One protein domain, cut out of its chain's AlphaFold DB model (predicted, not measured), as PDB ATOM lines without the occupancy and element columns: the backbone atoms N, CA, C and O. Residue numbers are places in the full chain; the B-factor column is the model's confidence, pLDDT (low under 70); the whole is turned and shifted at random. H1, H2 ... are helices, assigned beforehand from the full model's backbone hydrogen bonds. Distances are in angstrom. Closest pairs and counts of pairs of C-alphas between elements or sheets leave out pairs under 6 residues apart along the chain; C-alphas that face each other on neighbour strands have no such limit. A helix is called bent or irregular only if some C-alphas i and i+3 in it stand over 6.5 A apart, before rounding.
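AT A GLANCE: This is residues 4 to 118 and 361 to 402 of the 405 residues of an uncharacterized protein of Chryseobacterium cheonjiense (UniProt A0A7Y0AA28). A long, loose rod of helices: H6, the longest, runs lengthwise with H4, H3 and H1 in an up-and-down bundle of four, in which H1 and H6 stay apart, and residues 395 to 402 stick out at one end. H5 comes straight after H4 and packs on residues 19 to 30 of H1 towards the other end of the rod, where the link from H1 to the short helix H2 loops out to Gly 35. The printed part has 157 residues with six named helices, H1 to H6 in chain order, and no named strand; the class is all helix. The whole is loose, with a radius of gyration of the C-alphas of 20.0 A, and spans 77 by 28 by 27 A.

IN THESE COORDINATES: H6, residues 362 to 400, measures 58.2 A from first to last C-alpha and ends with C-alpha 400 at (53.392, -18.633, -128.293). It is irregular: C-alphas 363 and 366 are 7.2 A apart. H4 is residues 82 to 100, 27.0 A, and H3 residues 51 to 74, 33.9 A. H1, residues 4 to 30, begins with C-alpha 4 at (38.888, -40.225, -118.443) and measures 39.2 A. H5 is residues 102 to 117, 23.1 A, and H2 residues 41 to 44, 5.1 A.

HOW THE PARTS SIT: H6 touches H4 with residues 372 to 380 alone, opposite ways at a steep tilt of 43 degrees; the closest C-alphas, of Leu 93 and Trp 376, are 5.3 A apart. H6 touches H3 the same way at a shallow tilt of 20 degrees, with the C-alphas of Leu 72 and Tyr 383 closest at 6.3 A. H3 and H4 are a helical hairpin at 23 degrees, closest at the C-alphas of Thr 60 and Ser 99, 5.5 A. H1 touches H4 the same way at 19 degrees, closest at the C-alphas of Leu 16 and Leu 98, 6.6 A. H1 and H3 are close but not clearly touching: the C-alphas of Ser 12 and Phe 67 are 7.6 A apart. H5 touches H1 at a steep tilt of 41 degrees, with the C-alphas of Tyr 28 and Gly 109 4.0 A apart. H3 and H5 only just touch, with 3 pairs of C-alphas within 8 A, the closest those of His 56 and Phe 102, 7.0 A. H4 and H5 meet only through their link, and H2 touches no helix. Every O i to N i+4 pair is within hydrogen-bond range in H1, H3, H4 and H5, and 33 of 35 are in H6; H2 is too short for such a pair.

THE WHOLE: The two C-alphas farthest apart, of Gly 35 and Lys 402, are 77.3 A apart. Residues 119 to 360 are not printed, and C-alphas 118 and 361 are 23.6 A apart across the cut. Of the links printed whole, H4 to H5 is tight and the others are short. The mean pLDDT of the printed part is 86.9; residues 43 to 53 and 400 to 402 are under 70.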
ATOM      1  N   LYS A   4      37.691 -39.382-118.596       91.19
ATOM      2  CA  LYS A   4      38.888 -40.225-118.443       91.19
ATOM      3  C   LYS A   4      39.350 -40.292-116.986       91.19
ATOM      4  O   LYS A   4      39.605 -41.387-116.495       91.19
ATOM      5  N   LEU A   5      39.383 -39.156-116.283       91.94
ATOM      6  CA  LEU A   5      39.711 -39.115-114.850       91.94
ATOM      7  C   LEU A   5      38.676 -39.878-114.008       91.94
ATOM      8  O   LEU A   5      39.049 -40.644-113.127       91.94
ATOM      9  N   LYS A   6      37.378 -39.733-114.310       93.06
ATOM     10  CA  LYS A   6      36.322 -40.491-113.621       93.06
ATOM     11  C   LYS A   6      36.534 -42.002-113.748       93.06
ATOM     12  O   LYS A   6      36.479 -42.708-112.749       93.06
ATOM     13  N   ILE A   7      36.785 -42.487-114.965       94.50
ATOM     14  CA  ILE A   7      37.026 -43.912-115.224       94.50
ATOM     15  C   ILE A   7      38.289 -44.391-114.503       94.50
ATOM     16  O   ILE A   7      38.275 -45.476-113.933       94.50
ATOM     17  N   PHE A   8      39.360 -43.592-114.499       95.75
ATOM     18  CA  PHE A   8      40.590 -43.915-113.772       95.75
ATOM     19  C   PHE A   8      40.332 -44.110-112.272       95.75
ATOM     20  O   PHE A   8      40.672 -45.162-111.741       95.75
ATOM     21  N   LEU A   9      39.647 -43.165-111.619       95.44
ATOM     22  CA  LEU A   9      39.315 -43.259-110.191       95.44
ATOM     23  C   LEU A   9      38.439 -44.483-109.879       95.44
ATOM     24  O   LEU A   9      38.693 -45.183-108.904       95.44
ATOM     25  N   ILE A  10      37.449 -44.786-110.729       95.88
ATOM     26  CA  ILE A  10      36.613 -45.991-110.583       95.88
ATOM     27  C   ILE A  10      37.467 -47.258-110.686       95.88
ATOM     28  O   ILE A  10      37.345 -48.148-109.850       95.88
ATOM     29  N   LYS A  11      38.360 -47.339-111.680       96.25
ATOM     30  CA  LYS A  11      39.275 -48.480-111.830       96.25
ATOM     31  C   LYS A  11      40.182 -48.643-110.611       96.25
ATOM     32  O   LYS A  11      40.396 -49.768-110.178       96.25
ATOM     33  N   SER A  12      40.672 -47.546-110.034       96.62
ATOM     34  CA  SER A  12      41.463 -47.581-108.801       96.62
ATOM     35  C   SER A  12      40.674 -48.164-107.629       96.62
ATOM     36  O   SER A  12      41.199 -49.017-106.923       96.62
ATOM     37  N   VAL A  13      39.405 -47.772-107.459       96.56
ATOM     38  CA  VAL A  13      38.530 -48.359-106.429       96.56
ATOM     39  C   VAL A  13      38.316 -49.853-106.671       96.56
ATOM     40  O   VAL A  13      38.429 -50.624-105.728       96.56
ATOM     41  N   ILE A  14      38.093 -50.285-107.917       97.06
ATOM     42  CA  ILE A  14      37.942 -51.715-108.251       97.06
ATOM     43  C   ILE A  14      39.197 -52.509-107.863       97.06
ATOM     44  O   ILE A  14      39.083 -53.563-107.242       97.06
ATOM     45  N   VAL A  15      40.392 -52.004-108.188       96.62
ATOM     46  CA  VAL A  15      41.657 -52.651-107.803       96.62
ATOM     47  C   VAL A  15      41.770 -52.759-106.282       96.62
ATOM     48  O   VAL A  15      42.084 -53.832-105.770       96.62
ATOM     49  N   LEU A  16      41.451 -51.687-105.551       97.00
ATOM     50  CA  LEU A  16      41.440 -51.703-104.088       97.00
ATOM     51  C   LEU A  16      40.447 -52.733-103.540       97.00
ATOM     52  O   LEU A  16      40.799 -53.482-102.636       97.00
ATOM     53  N   SER A  17      39.243 -52.835-104.107       96.75
ATOM     54  CA  SER A  17      38.252 -53.839-103.705       96.75
ATOM     55  C   SER A  17      38.762 -55.272-103.874       96.75
ATOM     56  O   SER A  17      38.525 -56.102-102.999       96.75
ATOM     57  N   VAL A  18      39.499 -55.566-104.952       97.00
ATOM     58  CA  VAL A  18      40.128 -56.885-105.150       97.00
ATOM     59  C   VAL A  18      41.189 -57.156-104.080       97.00
ATOM     60  O   VAL A  18      41.239 -58.257-103.535       97.00
ATOM     61  N   ILE A  19      41.996 -56.153-103.720       94.75
ATOM     62  CA  ILE A  19      42.988 -56.279-102.641       94.75
ATOM     63  C   ILE A  19      42.292 -56.519-101.293       94.75
ATOM     64  O   ILE A  19      42.671 -57.435-100.566       94.75
ATOM     65  N   HIS A  20      41.235 -55.766-100.975       95.19
ATOM     66  CA  HIS A  20      40.430 -55.989 -99.769       95.19
ATOM     67  C   HIS A  20      39.872 -57.416 -99.705       95.19
ATOM     68  O   HIS A  20      39.934 -58.048 -98.651       95.19
ATOM     69  N   LEU A  21      39.365 -57.941-100.825       96.88
ATOM     70  CA  LEU A  21      38.883 -59.318-100.903       96.88
ATOM     71  C   LEU A  21      40.010 -60.328-100.642       96.88
ATOM     72  O   LEU A  21      39.807 -61.276 -99.889       96.88
ATOM     73  N   ALA A  22      41.203 -60.113-101.201       94.25
ATOM     74  CA  ALA A  22      42.355 -60.978-100.950       94.25
ATOM     75  C   ALA A  22      42.744 -61.000 -99.461       94.25
ATOM     76  O   ALA A  22      42.939 -62.075 -98.898       94.25
ATOM     77  N   TYR A  23      42.775 -59.839 -98.797       92.00
ATOM     78  CA  TYR A  23      43.031 -59.754 -97.354       92.00
ATOM     79  C   TYR A  23      41.930 -60.416 -96.522       92.00
ATOM     80  O   TYR A  23      42.236 -61.082 -95.535       92.00
ATOM     81  N   PHE A  24      40.665 -60.275 -96.922       93.94
ATOM     82  CA  PHE A  24      39.551 -60.976 -96.285       93.94
ATOM     83  C   PHE A  24      39.720 -62.495 -96.374       93.94
ATOM     84  O   PHE A  24      39.644 -63.179 -95.357       93.94
ATOM     85  N   ILE A  25      40.000 -63.020 -97.569       95.12
ATOM     86  CA  ILE A  25      40.219 -64.456 -97.788       95.12
ATOM     87  C   ILE A  25      41.424 -64.937 -96.974       95.12
ATOM     88  O   ILE A  25      41.338 -65.952 -96.286       95.12
ATOM     89  N   TYR A  26      42.526 -64.186 -96.994       91.19
ATOM     90  CA  TYR A  26      43.714 -64.505 -96.208       91.19
ATOM     91  C   TYR A  26      43.399 -64.568 -94.704       91.19
ATOM     92  O   TYR A  26      43.738 -65.550 -94.048       91.19
ATOM     93  N   GLY A  27      42.671 -63.583 -94.169       89.06
ATOM     94  CA  GLY A  27      42.219 -63.593 -92.777       89.06
ATOM     95  C   GLY A  27      41.303 -64.766 -92.453       89.06
ATOM     96  O   GLY A  27      41.462 -65.397 -91.414       89.06
ATOM     97  N   TYR A  28      40.392 -65.118 -93.359       93.00
ATOM     98  CA  TYR A  28      39.500 -66.260 -93.184       93.00
ATOM     99  C   TYR A  28      40.262 -67.581 -93.012       93.00
ATOM    100  O   TYR A  28      39.909 -68.384 -92.155       93.00
ATOM    101  N   PHE A  29      41.328 -67.800 -93.784       91.81
ATOM    102  CA  PHE A  29      42.131 -69.024 -93.691       91.81
ATOM    103  C   PHE A  29      43.222 -68.982 -92.618       91.81
ATOM    104  O   PHE A  29      43.735 -70.034 -92.247       91.81
ATOM    105  N   LYS A  30      43.574 -67.799 -92.098       89.06
ATOM    106  CA  LYS A  30      44.591 -67.658 -91.047       89.06
ATOM    107  C   LYS A  30      44.052 -67.906 -89.633       89.06
ATOM    108  O   LYS A  30      44.842 -68.081 -88.713       89.06
ATOM    109  N   PHE A  31      42.733 -67.921 -89.442       88.81
ATOM    110  CA  PHE A  31      42.133 -68.243 -88.148       88.81
ATOM    111  C   PHE A  31      42.435 -69.698 -87.754       88.81
ATOM    112  O   PHE A  31      42.028 -70.626 -88.446       88.81
ATOM    113  N   GLU A  32      43.130 -69.891 -86.631       87.56
ATOM    114  CA  GLU A  32      43.616 -71.207 -86.175       87.56
ATOM    115  C   GLU A  32      42.604 -71.994 -85.321       87.56
ATOM    116  O   GLU A  32      42.910 -73.079 -84.829       87.56
ATOM    117  N   GLY A  33      41.403 -71.447 -85.127       90.25
ATOM    118  CA  GLY A  33      40.317 -72.089 -84.394       90.25
ATOM    119  C   GLY A  33      40.064 -71.530 -82.993       90.25
ATOM    120  O   GLY A  33      40.880 -70.821 -82.399       90.25
ATOM    121  N   ILE A  34      38.900 -71.876 -82.437       91.12
ATOM    122  CA  ILE A  34      38.413 -71.365 -81.142       91.12
ATOM    123  C   ILE A  34      39.357 -71.697 -79.977       91.12
ATOM    124  O   ILE A  34      39.612 -70.837 -79.135       91.12
ATOM    125  N   GLY A  35      39.957 -72.891 -79.959       89.88
ATOM    126  CA  GLY A  35      40.913 -73.298 -78.919       89.88
ATOM    127  C   GLY A  35      42.214 -72.480 -78.886       89.88
ATOM    128  O   GLY A  35      42.984 -72.584 -77.928       89.88
ATOM    129  N   LYS A  36      42.477 -71.656 -79.912       89.19
ATOM    130  CA  LYS A  36      43.627 -70.743 -79.981       89.19
ATOM    131  C   LYS A  36      43.278 -69.297 -79.614       89.19
ATOM    132  O   LYS A  36      44.183 -68.571 -79.228       89.19
ATOM    133  N   VAL A  37      41.997 -68.917 -79.553       88.19
ATOM    134  CA  VAL A  37      41.531 -67.551 -79.210       88.19
ATOM    135  C   VAL A  37      41.837 -67.152 -77.767       88.19
ATOM    136  O   VAL A  37      41.152 -67.612 -76.868       88.19
ATOM    137  N   ASP A  38      42.832 -66.318 -77.514       84.75
ATOM    138  CA  ASP A  38      43.255 -65.832 -76.193       84.75
ATOM    139  C   ASP A  38      43.030 -64.317 -76.005       84.75
ATOM    140  O   ASP A  38      42.560 -63.624 -76.908       84.75
ATOM    141  N   THR A  39      43.394 -63.776 -74.839       78.38
ATOM    142  CA  THR A  39      43.278 -62.336 -74.533       78.38
ATOM    143  C   THR A  39      44.002 -61.439 -75.538       78.38
ATOM    144  O   THR A  39      43.566 -60.310 -75.785       78.38
ATOM    145  N   TYR A  40      45.065 -61.944 -76.165       74.94
ATOM    146  CA  TYR A  40      45.816 -61.235 -77.187       74.94
ATOM    147  C   TYR A  40      45.241 -61.417 -78.585       74.94
ATOM    148  O   TYR A  40      45.670 -60.713 -79.481       74.94
ATOM    149  N   THR A  41      44.266 -62.287 -78.819       78.06
ATOM    150  CA  THR A  41      43.725 -62.525 -80.164       78.06
ATOM    151  C   THR A  41      43.087 -61.271 -80.747       78.06
ATOM    152  O   THR A  41      43.213 -61.008 -81.941       78.06
ATOM    153  N   GLU A  42      42.459 -60.440 -79.916       71.38
ATOM    154  CA  GLU A  42      42.008 -59.113 -80.339       71.38
ATOM    155  C   GLU A  42      43.197 -58.187 -80.625       71.38
ATOM    156  O   GLU A  42      43.206 -57.482 -81.626       71.38
ATOM    157  N   PHE A  43      44.239 -58.236 -79.798       64.50
ATOM    158  CA  PHE A  43      45.444 -57.437 -79.985       64.50
ATOM    159  C   PHE A  43      46.256 -57.856 -81.218       64.50
ATOM    160  O   PHE A  43      46.709 -56.983 -81.937       64.50
ATOM    161  N   TYR A  44      46.386 -59.145 -81.535       61.22
ATOM    162  CA  TYR A  44      47.081 -59.689 -82.707       61.22
ATOM    163  C   TYR A  44      46.298 -59.498 -84.011       61.22
ATOM    164  O   TYR A  44      46.896 -59.538 -85.084       61.22
ATOM    165  N   ARG A  45      44.991 -59.186 -83.955       64.12
ATOM    166  CA  ARG A  45      44.292 -58.594 -85.115       64.12
ATOM    167  C   ARG A  45      44.888 -57.234 -85.497       64.12
ATOM    168  O   ARG A  45      44.830 -56.857 -86.664       64.12
ATOM    169  N   PHE A  46      45.460 -56.515 -84.528       56.69
ATOM    170  CA  PHE A  46      46.007 -55.165 -84.697       56.69
ATOM    171  C   PHE A  46      47.525 -55.105 -84.714       56.69
ATOM    172  O   PHE A  46      48.095 -54.308 -85.450       56.69
ATOM    173  N   LYS A  47      48.196 -55.925 -83.909       51.47
ATOM    174  CA  LYS A  47      49.645 -56.000 -83.838       51.47
ATOM    175  C   LYS A  47      50.115 -56.957 -84.914       51.47
ATOM    176  O   LYS A  47      50.350 -58.134 -84.678       51.47
ATOM    177  N   PHE A  48      50.139 -56.398 -86.112       54.09
ATOM    178  CA  PHE A  48      51.267 -56.340 -87.025       54.09
ATOM    179  C   PHE A  48      52.542 -57.168 -86.699       54.09
ATOM    180  O   PHE A  48      53.639 -56.614 -86.718       54.09
ATOM    181  N   TYR A  49      52.443 -58.461 -86.378       49.69
ATOM    182  CA  TYR A  49      53.616 -59.330 -86.285       49.69
ATOM    183  C   TYR A  49      53.897 -59.961 -87.652       49.69
ATOM    184  O   TYR A  49      53.165 -60.812 -88.158       49.69
ATOM    185  N   ASP A  50      54.969 -59.425 -88.226       54.25
ATOM    186  CA  ASP A  50      55.830 -59.915 -89.293       54.25
ATOM    187  C   ASP A  50      55.282 -59.860 -90.731       54.25
ATOM    188  O   ASP A  50      55.702 -58.980 -91.477       54.25
ATOM    189  N   ASP A  51      54.300 -60.652 -91.165       60.75
ATOM    190  CA  ASP A  51      54.056 -60.763 -92.625       60.75
ATOM    191  C   ASP A  51      52.940 -59.852 -93.170       60.75
ATOM    192  O   ASP A  51      53.040 -59.253 -94.249       60.75
ATOM    193  N   VAL A  52      51.845 -59.703 -92.421       64.88
ATOM    194  CA  VAL A  52      50.647 -58.961 -92.872       64.88
ATOM    195  C   VAL A  52      50.896 -57.453 -92.904       64.88
ATOM    196  O   VAL A  52      50.329 -56.725 -93.713       64.88
ATOM    197  N   SER A  53      51.769 -56.974 -92.026       68.00
ATOM    198  CA  SER A  53      52.095 -55.548 -91.848       68.00
ATOM    199  C   SER A  53      53.061 -55.080 -92.904       68.00
ATOM    200  O   SER A  53      52.848 -54.044 -93.530       68.00
ATOM    201  N   ILE A  54      54.103 -55.884 -93.113       71.25
ATOM    202  CA  ILE A  54      55.103 -55.658 -94.141       71.25
ATOM    203  C   ILE A  54      54.411 -55.700 -95.505       71.25
ATOM    204  O   ILE A  54      54.515 -54.741 -96.271       71.25
ATOM    205  N   SER A  55      53.597 -56.729 -95.773       77.38
ATOM    206  CA  SER A  55      52.798 -56.782 -97.004       77.38
ATOM    207  C   SER A  55      51.822 -55.608 -97.122       77.38
ATOM    208  O   SER A  55      51.747 -55.009 -98.192       77.38
ATOM    209  N   HIS A  56      51.132 -55.208 -96.046       83.25
ATOM    210  CA  HIS A  56      50.222 -54.058 -96.076       83.25
ATOM    211  C   HIS A  56      50.956 -52.766 -96.431       83.25
ATOM    212  O   HIS A  56      50.507 -52.037 -97.315       83.25
ATOM    213  N   PHE A  57      52.096 -52.494 -95.794       83.12
ATOM    214  CA  PHE A  57      52.909 -51.315 -96.070       83.12
ATOM    215  C   PHE A  57      53.399 -51.297 -97.522       83.12
ATOM    216  O   PHE A  57      53.224 -50.291 -98.212       83.12
ATOM    217  N   PHE A  58      53.938 -52.414 -98.022       86.44
ATOM    218  CA  PHE A  58      54.424 -52.507 -99.399       86.44
ATOM    219  C   PHE A  58      53.300 -52.405-100.433       86.44
ATOM    220  O   PHE A  58      53.430 -51.638-101.385       86.44
ATOM    221  N   ILE A  59      52.185 -53.120-100.250       89.19
ATOM    222  CA  ILE A  59      51.045 -53.092-101.180       89.19
ATOM    223  C   ILE A  59      50.430 -51.692-101.217       89.19
ATOM    224  O   ILE A  59      50.200 -51.150-102.298       89.19
ATOM    225  N   THR A  60      50.221 -51.077-100.051       91.31
ATOM    226  CA  THR A  60      49.688 -49.714 -99.932       91.31
ATOM    227  C   THR A  60      50.629 -48.697-100.563       91.31
ATOM    228  O   THR A  60      50.204 -47.894-101.391       91.31
ATOM    229  N   GLY A  61      51.916 -48.743-100.209       91.12
ATOM    230  CA  GLY A  61      52.931 -47.829-100.724       91.12
ATOM    231  C   GLY A  61      53.090 -47.940-102.239       91.12
ATOM    232  O   GLY A  61      53.040 -46.927-102.937       91.12
ATOM    233  N   LEU A  62      53.201 -49.163-102.764       93.75
ATOM    234  CA  LEU A  62      53.327 -49.421-104.198       93.75
ATOM    235  C   LEU A  62      52.071 -48.983-104.958       93.75
ATOM    236  O   LEU A  62      52.181 -48.319-105.991       93.75
ATOM    237  N   PHE A  63      50.881 -49.309-104.444       95.12
ATOM    238  CA  PHE A  63      49.623 -48.884-105.050       95.12
ATOM    239  C   PHE A  63      49.525 -47.358-105.095       95.12
ATOM    240  O   PHE A  63      49.301 -46.803-106.169       95.12
ATOM    241  N   LEU A  64      49.731 -46.676-103.962       95.62
ATOM    242  CA  LEU A  64      49.632 -45.218-103.878       95.62
ATOM    243  C   LEU A  64      50.685 -44.521-104.743       95.62
ATOM    244  O   LEU A  64      50.369 -43.521-105.389       95.62
ATOM    245  N   PHE A  65      51.903 -45.058-104.814       94.56
ATOM    246  CA  PHE A  65      52.956 -44.545-105.685       94.56
ATOM    247  C   PHE A  65      52.569 -44.655-107.167       94.56
ATOM    248  O   PHE A  65      52.539 -43.646-107.877       94.56
ATOM    249  N   CYS A  66      52.200 -45.852-107.633       94.75
ATOM    250  CA  CYS A  66      51.765 -46.078-109.013       94.75
ATOM    251  C   CYS A  66      50.521 -45.247-109.356       94.75
ATOM    252  O   CYS A  66      50.452 -44.624-110.419       94.75
ATOM    253  N   PHE A  67      49.557 -45.193-108.436       96.12
ATOM    254  CA  PHE A  67      48.357 -44.375-108.550       96.12
ATOM    255  C   PHE A  67      48.705 -42.896-108.730       96.12
ATOM    256  O   PHE A  67      48.218 -42.268-109.671       96.12
ATOM    257  N   LEU A  68      49.578 -42.349-107.879       95.44
ATOM    258  CA  LEU A  68      50.004 -40.956-107.943       95.44
ATOM    259  C   LEU A  68      50.714 -40.656-109.267       95.44
ATOM    260  O   LEU A  68      50.356 -39.694-109.943       95.44
ATOM    261  N   VAL A  69      51.671 -41.490-109.684       93.94
ATOM    262  CA  VAL A  69      52.391 -41.304-110.955       93.94
ATOM    263  C   VAL A  69      51.418 -41.268-112.136       93.94
ATOM    264  O   VAL A  69      51.488 -40.358-112.969       93.94
ATOM    265  N   LEU A  70      50.474 -42.210-112.203       94.06
ATOM    266  CA  LEU A  70      49.471 -42.262-113.270       94.06
ATOM    267  C   LEU A  70      48.506 -41.071-113.219       94.06
ATOM    268  O   LEU A  70      48.201 -40.486-114.262       94.06
ATOM    269  N   LEU A  71      48.078 -40.664-112.021       93.94
ATOM    270  CA  LEU A  71      47.229 -39.495-111.805       93.94
ATOM    271  C   LEU A  71      47.914 -38.215-112.310       93.94
ATOM    272  O   LEU A  71      47.340 -37.470-113.110       93.94
ATOM    273  N   LEU A  72      49.160 -37.975-111.889       92.31
ATOM    274  CA  LEU A  72      49.924 -36.782-112.249       92.31
ATOM    275  C   LEU A  72      50.323 -36.773-113.726       92.31
ATOM    276  O   LEU A  72      50.310 -35.714-114.351       92.31
ATOM    277  N   ARG A  73      50.666 -37.918-114.322       88.31
ATOM    278  CA  ARG A  73      51.080 -37.981-115.733       88.31
ATOM    279  C   ARG A  73      49.905 -37.791-116.692       88.31
ATOM    280  O   ARG A  73      50.034 -37.055-117.672       88.31
ATOM    281  N   ASN A  74      48.766 -38.424-116.407       87.50
ATOM    282  CA  ASN A  74      47.684 -38.575-117.386       87.50
ATOM    283  C   ASN A  74      46.472 -37.672-117.128       87.50
ATOM    284  O   ASN A  74      45.688 -37.443-118.049       87.50
ATOM    285  N   HIS A  75      46.307 -37.135-115.914       86.56
ATOM    286  CA  HIS A  75      45.060 -36.474-115.506       86.56
ATOM    287  C   HIS A  75      45.238 -35.081-114.879       86.56
ATOM    288  O   HIS A  75      44.365 -34.603-114.153       86.56
ATOM    289  N   SER A  76      46.346 -34.401-115.191       79.00
ATOM    290  CA  SER A  76      46.746 -33.118-114.591       79.00
ATOM    291  C   SER A  76      46.822 -31.941-115.579       79.00
ATOM    292  O   SER A  76      47.656 -31.053-115.435       79.00
ATOM    293  N   LYS A  77      46.010 -31.923-116.638       76.25
ATOM    294  CA  LYS A  77      46.096 -30.883-117.688       76.25
ATOM    295  C   LYS A  77      44.841 -30.023-117.825       76.25
ATOM    296  O   LYS A  77      44.778 -29.182-118.714       76.25
ATOM    297  N   ASN A  78      43.862 -30.205-116.946       77.19
ATOM    298  CA  ASN A  78      42.528 -29.645-117.125       77.19
ATOM    299  C   ASN A  78      42.230 -28.554-116.093       77.19
ATOM    300  O   ASN A  78      42.521 -28.692-114.901       77.19
ATOM    301  N   LYS A  79      41.568 -27.484-116.545       80.88
ATOM    302  CA  LYS A  79      41.018 -26.459-115.657       80.88
ATOM    303  C   LYS A  79      39.694 -26.972-115.085       80.88
ATOM    304  O   LYS A  79      38.697 -27.059-115.798       80.88
ATOM    305  N   TYR A  80      39.692 -27.342-113.810       83.69
ATOM    306  CA  TYR A  80      38.492 -27.807-113.116       83.69
ATOM    307  C   TYR A  80      37.804 -26.654-112.381       83.69
ATOM    308  O   TYR A  80      38.458 -25.780-111.819       83.69
ATOM    309  N   SER A  81      36.468 -26.657-112.382       87.25
ATOM    310  CA  SER A  81      35.677 -25.805-111.488       87.25
ATOM    311  C   SER A  81      35.820 -26.262-110.035       87.25
ATOM    312  O   SER A  81      36.099 -27.436-109.788       87.25
ATOM    313  N   VAL A  82      35.557 -25.368-109.077       87.81
ATOM    314  CA  VAL A  82      35.658 -25.648-107.629       87.81
ATOM    315  C   VAL A  82      34.915 -26.932-107.242       87.81
ATOM    316  O   VAL A  82      35.503 -27.821-106.636       87.81
ATOM    317  N   ASN A  83      33.665 -27.095-107.692       90.00
ATOM    318  CA  ASN A  83      32.870 -28.302-107.438       90.00
ATOM    319  C   ASN A  83      33.561 -29.583-107.953       90.00
ATOM    320  O   ASN A  83      33.595 -30.612-107.283       90.00
ATOM    321  N   ASN A  84      34.168 -29.530-109.142       90.06
ATOM    322  CA  ASN A  84      34.892 -30.678-109.685       90.06
ATOM    323  C   ASN A  84      36.192 -30.964-108.922       90.06
ATOM    324  O   ASN A  84      36.529 -32.131-108.749       90.06
ATOM    325  N   THR A  85      36.885 -29.934-108.441       91.00
ATOM    326  CA  THR A  85      38.074 -30.076-107.592       91.00
ATOM    327  C   THR A  85      37.733 -30.736-106.255       91.00
ATOM    328  O   THR A  85      38.430 -31.660-105.845       91.00
ATOM    329  N   VAL A  86      36.619 -30.345-105.623       92.88
ATOM    330  CA  VAL A  86      36.114 -30.981-104.392       92.88
ATOM    331  C   VAL A  86      35.792 -32.457-104.627       92.88
ATOM    332  O   VAL A  86      36.217 -33.305-103.848       92.88
ATOM    333  N   LYS A  87      35.121 -32.801-105.736       94.00
ATOM    334  CA  LYS A  87      34.833 -34.206-106.095       94.00
ATOM    335  C   LYS A  87      36.100 -35.045-106.273       94.00
ATOM    336  O   LYS A  87      36.123 -36.206-105.867       94.00
ATOM    337  N   ILE A  88      37.146 -34.470-106.868       93.12
ATOM    338  CA  ILE A  88      38.447 -35.137-106.993       93.12
ATOM    339  C   ILE A  88      39.053 -35.343-105.603       93.12
ATOM    340  O   ILE A  88      39.427 -36.465-105.282       93.12
ATOM    341  N   GLY A  89      39.072 -34.305-104.761       94.56
ATOM    342  CA  GLY A  89      39.560 -34.391-103.382       94.56
ATOM    343  C   GLY A  89      38.852 -35.472-102.562       94.56
ATOM    344  O   GLY A  89      39.520 -36.290-101.940       94.56
ATOM    345  N   ALA A  90      37.521 -35.548-102.635       95.56
ATOM    346  CA  ALA A  90      36.736 -36.596-101.980       95.56
ATOM    347  C   ALA A  90      37.056 -38.002-102.519       95.56
ATOM    348  O   ALA A  90      37.156 -38.958-101.754       95.56
ATOM    349  N   SER A  91      37.275 -38.136-103.831       96.12
ATOM    350  CA  SER A  91      37.667 -39.419-104.432       96.12
ATOM    351  C   SER A  91      39.061 -39.854-103.977       96.12
ATOM    352  O   SER A  91      39.283 -41.032-103.714       96.12
ATOM    353  N   LEU A  92      39.997 -38.908-103.853       96.25
ATOM    354  CA  LEU A  92      41.326 -39.177-103.311       96.25
ATOM    355  C   LEU A  92      41.256 -39.583-101.840       96.25
ATOM    356  O   LEU A  92      41.957 -40.509-101.460       96.25
ATOM    357  N   LEU A  93      40.384 -38.956-101.041       97.06
ATOM    358  CA  LEU A  93      40.175 -39.341 -99.643       97.06
ATOM    359  C   LEU A  93      39.699 -40.791 -99.536       97.06
ATOM    360  O   LEU A  93      40.255 -41.559 -98.758       97.06
ATOM    361  N   LEU A  94      38.717 -41.180-100.357       96.69
ATOM    362  CA  LEU A  94      38.235 -42.561-100.414       96.69
ATOM    363  C   LEU A  94      39.358 -43.535-100.794       96.69
ATOM    364  O   LEU A  94      39.512 -44.573-100.159       96.69
ATOM    365  N   ILE A  95      40.161 -43.197-101.806       96.56
ATOM    366  CA  ILE A  95      41.296 -44.023-102.239       96.56
ATOM    367  C   ILE A  95      42.341 -44.149-101.128       96.56
ATOM    368  O   ILE A  95      42.801 -45.258-100.863       96.56
ATOM    369  N   SER A  96      42.691 -43.055-100.448       95.88
ATOM    370  CA  SER A  96      43.602 -43.071 -99.298       95.88
ATOM    371  C   SER A  96      43.069 -43.954 -98.173       95.88
ATOM    372  O   SER A  96      43.800 -44.800 -97.666       95.88
ATOM    373  N   PHE A  97      41.791 -43.802 -97.824       94.88
ATOM    374  CA  PHE A  97      41.143 -44.594 -96.785       94.88
ATOM    375  C   PHE A  97      41.144 -46.090 -97.114       94.88
ATOM    376  O   PHE A  97      41.580 -46.899 -96.299       94.88
ATOM    377  N   LEU A  98      40.717 -46.471 -98.321       95.25
ATOM    378  CA  LEU A  98      40.703 -47.873 -98.751       95.25
ATOM    379  C   LEU A  98      42.117 -48.464 -98.778       95.25
ATOM    380  O   LEU A  98      42.346 -49.552 -98.261       95.25
ATOM    381  N   SER A  99      43.097 -47.706 -99.279       94.38
ATOM    382  CA  SER A  99      44.490 -48.166 -99.322       94.38
ATOM    383  C   SER A  99      45.044 -48.468 -97.925       94.38
ATOM    384  O   SER A  99      45.846 -49.377 -97.775       94.38
ATOM    385  N   LEU A 100      44.595 -47.755 -96.889       91.19
ATOM    386  CA  LEU A 100      45.087 -47.907 -95.517       91.19
ATOM    387  C   LEU A 100      44.248 -48.867 -94.654       91.19
ATOM    388  O   LEU A 100      44.595 -49.094 -93.501       91.19
ATOM    389  N   THR A 101      43.158 -49.444 -95.170       90.19
ATOM    390  CA  THR A 101      42.215 -50.259 -94.368       90.19
ATOM    391  C   THR A 101      42.198 -51.748 -94.713       90.19
ATOM    392  O   THR A 101      41.301 -52.468 -94.276       90.19
ATOM    393  N   PHE A 102      43.192 -52.275 -95.436       88.38
ATOM    394  CA  PHE A 102      43.235 -53.714 -95.751       88.38
ATOM    395  C   PHE A 102      43.265 -54.616 -94.500       88.38
ATOM    396  O   PHE A 102      42.673 -55.695 -94.506       88.38
ATOM    397  N   PHE A 103      43.868 -54.157 -93.397       81.56
ATOM    398  CA  PHE A 103      43.870 -54.883 -92.118       81.56
ATOM    399  C   PHE A 103      42.459 -55.061 -91.521       81.56
ATOM    400  O   PHE A 103      42.189 -56.046 -90.829       81.56
ATOM    401  N   ILE A 104      41.533 -54.139 -91.816       86.19
ATOM    402  CA  ILE A 104      40.129 -54.256 -91.404       86.19
ATOM    403  C   ILE A 104      39.482 -55.420 -92.159       86.19
ATOM    404  O   ILE A 104      38.815 -56.251 -91.549       86.19
ATOM    405  N   SER A 105      39.742 -55.550 -93.465       90.38
ATOM    406  CA  SER A 105      39.263 -56.692 -94.258       90.38
ATOM    407  C   SER A 105      39.833 -58.021 -93.769       90.38
ATOM    408  O   SER A 105      39.083 -58.986 -93.649       90.38
ATOM    409  N   TYR A 106      41.117 -58.062 -93.412       88.19
ATOM    410  CA  TYR A 106      41.722 -59.222 -92.752       88.19
ATOM    411  C   TYR A 106      40.996 -59.597 -91.452       88.19
ATOM    412  O   TYR A 106      40.614 -60.752 -91.254       88.19
ATOM    413  N   SER A 107      40.720 -58.605 -90.603       85.50
ATOM    414  CA  SER A 107      39.978 -58.798 -89.352       85.50
ATOM    415  C   SER A 107      38.543 -59.281 -89.588       85.50
ATOM    416  O   SER A 107      38.046 -60.123 -88.838       85.50
ATOM    417  N   PHE A 108      37.877 -58.800 -90.644       89.62
ATOM    418  CA  PHE A 108      36.575 -59.320 -91.066       89.62
ATOM    419  C   PHE A 108      36.657 -60.784 -91.500       89.62
ATOM    420  O   PHE A 108      35.773 -61.555 -91.135       89.62
ATOM    421  N   GLY A 109      37.717 -61.182 -92.207       91.00
ATOM    422  CA  GLY A 109      37.971 -62.574 -92.583       91.00
ATOM    423  C   GLY A 109      38.084 -63.493 -91.368       91.00
ATOM    424  O   GLY A 109      37.341 -64.470 -91.262       91.00
ATOM    425  N   LEU A 110      38.941 -63.127 -90.407       88.69
ATOM    426  CA  LEU A 110      39.096 -63.855 -89.139       88.69
ATOM    427  C   LEU A 110      37.757 -63.988 -88.397       88.69
ATOM    428  O   LEU A 110      37.399 -65.064 -87.922       88.69
ATOM    429  N   ASN A 111      36.997 -62.893 -88.313       89.62
ATOM    430  CA  ASN A 111      35.708 -62.877 -87.629       89.62
ATOM    431  C   ASN A 111      34.655 -63.739 -88.341       89.62
ATOM    432  O   ASN A 111      33.866 -64.416 -87.683       89.62
ATOM    433  N   ALA A 112      34.646 -63.729 -89.675       92.75
ATOM    434  CA  ALA A 112      33.757 -64.558 -90.477       92.75
ATOM    435  C   ALA A 112      34.064 -66.047 -90.281       92.75
ATOM    436  O   ALA A 112      33.139 -66.832 -90.079       92.75
ATOM    437  N   LYS A 113      35.346 -66.433 -90.265       93.62
ATOM    438  CA  LYS A 113      35.744 -67.819 -89.995       93.62
ATOM    439  C   LYS A 113      35.369 -68.249 -88.578       93.62
ATOM    440  O   LYS A 113      34.751 -69.295 -88.418       93.62
ATOM    441  N   MET A 114      35.656 -67.419 -87.573       92.50
ATOM    442  CA  MET A 114      35.282 -67.678 -86.179       92.50
ATOM    443  C   MET A 114      33.771 -67.904 -86.023       92.50
ATOM    444  O   MET A 114      33.360 -68.865 -85.386       92.50
ATOM    445  N   ARG A 115      32.939 -67.047 -86.628       92.38
ATOM    446  CA  ARG A 115      31.470 -67.175 -86.579       92.38
ATOM    447  C   ARG A 115      30.939 -68.385 -87.348       92.38
ATOM    448  O   ARG A 115      29.853 -68.858 -87.036       92.38
ATOM    449  N   ASN A 116      31.680 -68.863 -88.344       93.81
ATOM    450  CA  ASN A 116      31.358 -70.097 -89.051       93.81
ATOM    451  C   ASN A 116      31.696 -71.337 -88.203       93.81
ATOM    452  O   ASN A 116      30.904 -72.266 -88.137       93.81
ATOM    453  N   GLU A 117      32.849 -71.347 -87.526       93.19
ATOM    454  CA  GLU A 117      33.247 -72.457 -86.642       93.19
ATOM    455  C   GLU A 117      32.477 -72.497 -85.319       93.19
ATOM    456  O   GLU A 117      32.276 -73.566 -84.746       93.19
ATOM    457  N   LEU A 118      32.051 -71.335 -84.825       94.75
ATOM    458  CA  LEU A 118      31.247 -71.198 -83.621       94.75
ATOM    459  C   LEU A 118      30.049 -70.289 -83.907       94.75
ATOM    460  O   LEU A 118      30.095 -69.098 -83.621       94.75
ATOM    461  N   HIS A 361      41.582 -50.475 -82.393       71.75
ATOM    462  CA  HIS A 361      41.821 -50.312 -80.961       71.75
ATOM    463  C   HIS A 361      41.883 -48.819 -80.578       71.75
ATOM    464  O   HIS A 361      42.458 -48.002 -81.301       71.75
ATOM    465  N   GLN A 362      41.300 -48.451 -79.434       74.50
ATOM    466  CA  GLN A 362      41.116 -47.043 -79.053       74.50
ATOM    467  C   GLN A 362      42.446 -46.271 -78.991       74.50
ATOM    468  O   GLN A 362      42.504 -45.102 -79.361       74.50
ATOM    469  N   SER A 363      43.537 -46.946 -78.616       72.06
ATOM    470  CA  SER A 363      44.886 -46.360 -78.591       72.06
ATOM    471  C   SER A 363      45.466 -46.018 -79.971       72.06
ATOM    472  O   SER A 363      46.341 -45.161 -80.055       72.06
ATOM    473  N   ILE A 364      45.006 -46.662 -81.051       74.94
ATOM    474  CA  ILE A 364      45.527 -46.448 -82.415       74.94
ATOM    475  C   ILE A 364      44.565 -45.661 -83.305       74.94
ATOM    476  O   ILE A 364      44.971 -45.183 -84.362       74.94
ATOM    477  N   GLN A 365      43.306 -45.493 -82.891       82.81
ATOM    478  CA  GLN A 365      42.265 -44.852 -83.694       82.81
ATOM    479  C   GLN A 365      42.648 -43.428 -84.131       82.81
ATOM    480  O   GLN A 365      42.545 -43.096 -85.312       82.81
ATOM    481  N   SER A 366      43.137 -42.598 -83.206       86.19
ATOM    482  CA  SER A 366      43.550 -41.221 -83.515       86.19
ATOM    483  C   SER A 366      44.749 -41.181 -84.460       86.19
ATOM    484  O   SER A 366      44.744 -40.421 -85.425       86.19
ATOM    485  N   ILE A 367      45.748 -42.038 -84.224       86.44
ATOM    486  CA  ILE A 367      46.937 -42.151 -85.080       86.44
ATOM    487  C   ILE A 367      46.516 -42.554 -86.496       86.44
ATOM    488  O   ILE A 367      46.933 -41.929 -87.468       86.44
ATOM    489  N   PHE A 368      45.630 -43.544 -86.616       86.50
ATOM    490  CA  PHE A 368      45.101 -44.004 -87.893       86.50
ATOM    491  C   PHE A 368      44.410 -42.874 -88.674       86.50
ATOM    492  O   PHE A 368      44.721 -42.660 -89.847       86.50
ATOM    493  N   ILE A 369      43.531 -42.099 -88.027       90.00
ATOM    494  CA  ILE A 369      42.845 -40.964 -88.667       90.00
ATOM    495  C   ILE A 369      43.856 -39.912 -89.146       90.00
ATOM    496  O   ILE A 369      43.755 -39.436 -90.279       90.00
ATOM    497  N   VAL A 370      44.855 -39.580 -88.323       93.50
ATOM    498  CA  VAL A 370      45.910 -38.620 -88.685       93.50
ATOM    499  C   VAL A 370      46.699 -39.099 -89.904       93.50
ATOM    500  O   VAL A 370      46.949 -38.305 -90.813       93.50
ATOM    501  N   VAL A 371      47.048 -40.385 -89.974       91.50
ATOM    502  CA  VAL A 371      47.764 -40.964 -91.123       91.50
ATOM    503  C   VAL A 371      46.914 -40.898 -92.393       91.50
ATOM    504  O   VAL A 371      47.400 -40.417 -93.419       91.50
ATOM    505  N   VAL A 372      45.638 -41.296 -92.332       93.94
ATOM    506  CA  VAL A 372      44.714 -41.223 -93.481       93.94
ATOM    507  C   VAL A 372      44.602 -39.792 -94.006       93.94
ATOM    508  O   VAL A 372      44.739 -39.566 -95.211       93.94
ATOM    509  N   LEU A 373      44.404 -38.819 -93.112       96.31
ATOM    510  CA  LEU A 373      44.303 -37.409 -93.485       96.31
ATOM    511  C   LEU A 373      45.618 -36.871 -94.054       96.31
ATOM    512  O   LEU A 373      45.595 -36.153 -95.050       96.31
ATOM    513  N   SER A 374      46.761 -37.249 -93.481       96.19
ATOM    514  CA  SER A 374      48.080 -36.807 -93.950       96.19
ATOM    515  C   SER A 374      48.383 -37.318 -95.361       96.19
ATOM    516  O   SER A 374      48.814 -36.548 -96.224       96.19
ATOM    517  N   VAL A 375      48.103 -38.599 -95.632       95.50
ATOM    518  CA  VAL A 375      48.248 -39.193 -96.972       95.50
ATOM    519  C   VAL A 375      47.301 -38.514 -97.959       95.50
ATOM    520  O   VAL A 375      47.724 -38.131 -99.052       95.50
ATOM    521  N   TRP A 376      46.043 -38.305 -97.570       97.44
ATOM    522  CA  TRP A 376      45.059 -37.624 -98.407       97.44
ATOM    523  C   TRP A 376      45.486 -36.194 -98.768       97.44
ATOM    524  O   TRP A 376      45.517 -35.850 -99.953       97.44
ATOM    525  N   ILE A 377      45.859 -35.381 -97.773       96.94
ATOM    526  CA  ILE A 377      46.317 -33.998 -97.971       96.94
ATOM    527  C   ILE A 377      47.527 -33.983 -98.903       96.94
ATOM    528  O   ILE A 377      47.553 -33.206 -99.856       96.94
ATOM    529  N   THR A 378      48.492 -34.877 -98.689       96.00
ATOM    530  CA  THR A 378      49.696 -34.967 -99.525       96.00
ATOM    531  C   THR A 378      49.345 -35.276-100.983       96.00
ATOM    532  O   THR A 378      49.769 -34.551-101.885       96.00
ATOM    533  N   LEU A 379      48.522 -36.300-101.238       95.12
ATOM    534  CA  LEU A 379      48.083 -36.651-102.595       95.12
ATOM    535  C   LEU A 379      47.314 -35.506-103.259       95.12
ATOM    536  O   LEU A 379      47.528 -35.210-104.437       95.12
ATOM    537  N   PHE A 380      46.429 -34.848-102.509       95.62
ATOM    538  CA  PHE A 380      45.613 -33.762-103.029       95.62
ATOM    539  C   PHE A 380      46.450 -32.519-103.351       95.62
ATOM    540  O   PHE A 380      46.312 -31.964-104.441       95.62
ATOM    541  N   LEU A 381      47.371 -32.118-102.469       95.62
ATOM    542  CA  LEU A 381      48.278 -30.993-102.708       95.62
ATOM    543  C   LEU A 381      49.194 -31.248-103.906       95.62
ATOM    544  O   LEU A 381      49.308 -30.386-104.779       95.62
ATOM    545  N   LEU A 382      49.793 -32.439-104.002       95.00
ATOM    546  CA  LEU A 382      50.622 -32.812-105.151       95.00
ATOM    547  C   LEU A 382      49.822 -32.762-106.456       95.00
ATOM    548  O   LEU A 382      50.300 -32.219-107.454       95.00
ATOM    549  N   TYR A 383      48.583 -33.258-106.440       93.69
ATOM    550  CA  TYR A 383      47.684 -33.160-107.584       93.69
ATOM    551  C   TYR A 383      47.401 -31.704-107.978       93.69
ATOM    552  O   TYR A 383      47.527 -31.358-109.155       93.69
ATOM    553  N   LEU A 384      47.067 -30.837-107.016       92.88
ATOM    554  CA  LEU A 384      46.779 -29.423-107.268       92.88
ATOM    555  C   LEU A 384      47.990 -28.678-107.840       92.88
ATOM    556  O   LEU A 384      47.859 -28.003-108.864       92.88
ATOM    557  N   ILE A 385      49.167 -28.833-107.222       92.00
ATOM    558  CA  ILE A 385      50.419 -28.193-107.656       92.00
ATOM    559  C   ILE A 385      50.753 -28.609-109.089       92.00
ATOM    560  O   ILE A 385      51.046 -27.769-109.948       92.00
ATOM    561  N   TRP A 386      50.690 -29.909-109.372       92.19
ATOM    562  CA  TRP A 386      51.045 -30.439-110.680       92.19
ATOM    563  C   TRP A 386      50.025 -30.052-111.756       92.19
ATOM    564  O   TRP A 386      50.418 -29.662-112.859       92.19
ATOM    565  N   ASN A 387      48.726 -30.083-111.430       90.00
ATOM    566  CA  ASN A 387      47.668 -29.642-112.336       90.00
ATOM    567  C   ASN A 387      47.825 -28.154-112.677       90.00
ATOM    568  O   ASN A 387      47.828 -27.790-113.852       90.00
ATOM    569  N   TYR A 388      48.073 -27.303-111.677       88.50
ATOM    570  CA  TYR A 388      48.338 -25.879-111.888       88.50
ATOM    571  C   TYR A 388      49.554 -25.645-112.799       88.50
ATOM    572  O   TYR A 388      49.467 -24.901-113.783       88.50
ATOM    573  N   ARG A 389      50.679 -26.321-112.525       88.00
ATOM    574  CA  ARG A 389      51.915 -26.193-113.316       88.00
ATOM    575  C   ARG A 389      51.699 -26.590-114.777       88.00
ATOM    576  O   ARG A 389      52.164 -25.891-115.678       88.00
ATOM    577  N   ASN A 390      50.988 -27.686-115.021       84.94
ATOM    578  CA  ASN A 390      50.747 -28.195-116.368       84.94
ATOM    579  C   ASN A 390      49.714 -27.372-117.141       84.94
ATOM    580  O   ASN A 390      49.931 -27.108-118.322       84.94
ATOM    581  N   THR A 391      48.649 -26.894-116.489       83.12
ATOM    582  CA  THR A 391      47.708 -25.955-117.117       83.12
ATOM    583  C   THR A 391      48.412 -24.654-117.514       83.12
ATOM    584  O   THR A 391      48.215 -24.168-118.629       83.12
ATOM    585  N   ARG A 392      49.294 -24.112-116.656       83.50
ATOM    586  CA  ARG A 392      50.080 -22.906-116.973       83.50
ATOM    587  C   ARG A 392      51.027 -23.131-118.155       83.50
ATOM    588  O   ARG A 392      51.052 -22.308-119.065       83.50
ATOM    589  N   LYS A 393      51.776 -24.241-118.170       81.38
ATOM    590  CA  LYS A 393      52.672 -24.592-119.289       81.38
ATOM    591  C   LYS A 393      51.915 -24.737-120.608       81.38
ATOM    592  O   LYS A 393      52.343 -24.165-121.602       81.38
ATOM    593  N   HIS A 394      50.786 -25.449-120.597       75.62
ATOM    594  CA  HIS A 394      49.957 -25.635-121.786       75.62
ATOM    595  C   HIS A 394      49.465 -24.295-122.344       75.62
ATOM    596  O   HIS A 394      49.559 -24.057-123.547       75.62
ATOM    597  N   ARG A 395      49.000 -23.393-121.468       75.88
ATOM    598  CA  ARG A 395      48.565 -22.045-121.857       75.88
ATOM    599  C   ARG A 395      49.686 -21.250-122.532       75.88
ATOM    600  O   ARG A 395      49.476 -20.716-123.617       75.88
ATOM    601  N   LEU A 396      50.877 -21.234-121.930       77.88
ATOM    602  CA  LEU A 396      52.046 -20.527-122.468       77.88
ATOM    603  C   LEU A 396      52.497 -21.084-123.830       77.88
ATOM    604  O   LEU A 396      52.874 -20.309-124.704       77.88
ATOM    605  N   SER A 397      52.429 -22.405-124.044       75.38
ATOM    606  CA  SER A 397      52.729 -23.000-125.357       75.38
ATOM    607  C   SER A 397      51.681 -22.662-126.419       75.38
ATOM    608  O   SER A 397      52.040 -22.411-127.564       75.38
ATOM    609  N   THR A 398      50.396 -22.604-126.057       73.38
ATOM    610  CA  THR A 398      49.335 -22.217-127.001       73.38
ATOM    611  C   THR A 398      49.345 -20.724-127.330       73.38
ATOM    612  O   THR A 398      49.007 -20.359-128.449       73.38
ATOM    613  N   GLU A 399      49.750 -19.856-126.395       73.56
ATOM    614  CA  GLU A 399      49.877 -18.410-126.640       73.56
ATOM    615  C   GLU A 399      51.091 -18.080-127.531       73.56
ATOM    616  O   GLU A 399      50.972 -17.218-128.396       73.56
ATOM    617  N   LYS A 400      52.217 -18.802-127.407       68.94
ATOM    618  CA  LYS A 400      53.392 -18.633-128.293       68.94
ATOM    619  C   LYS A 400      53.171 -19.099-129.737       68.94
ATOM    620  O   LYS A 400      53.840 -18.589-130.628       68.94
ATOM    621  N   ASN A 401      52.258 -20.042-129.963       64.25
ATOM    622  CA  ASN A 401      51.981 -20.617-131.285       64.25
ATOM    623  C   ASN A 401      50.808 -19.941-132.018       64.25
ATOM    624  O   ASN A 401      50.399 -20.420-133.075       64.25
ATOM    625  N   LYS A 402      50.244 -18.851-131.481       53.69
ATOM    626  CA  LYS A 402      49.293 -18.036-132.244       53.69
ATOM    627  C   LYS A 402      50.065 -17.249-133.314       53.69
ATOM    628  O   LYS A 402      50.991 -16.527-132.941       53.69
TER     629      LYS A 402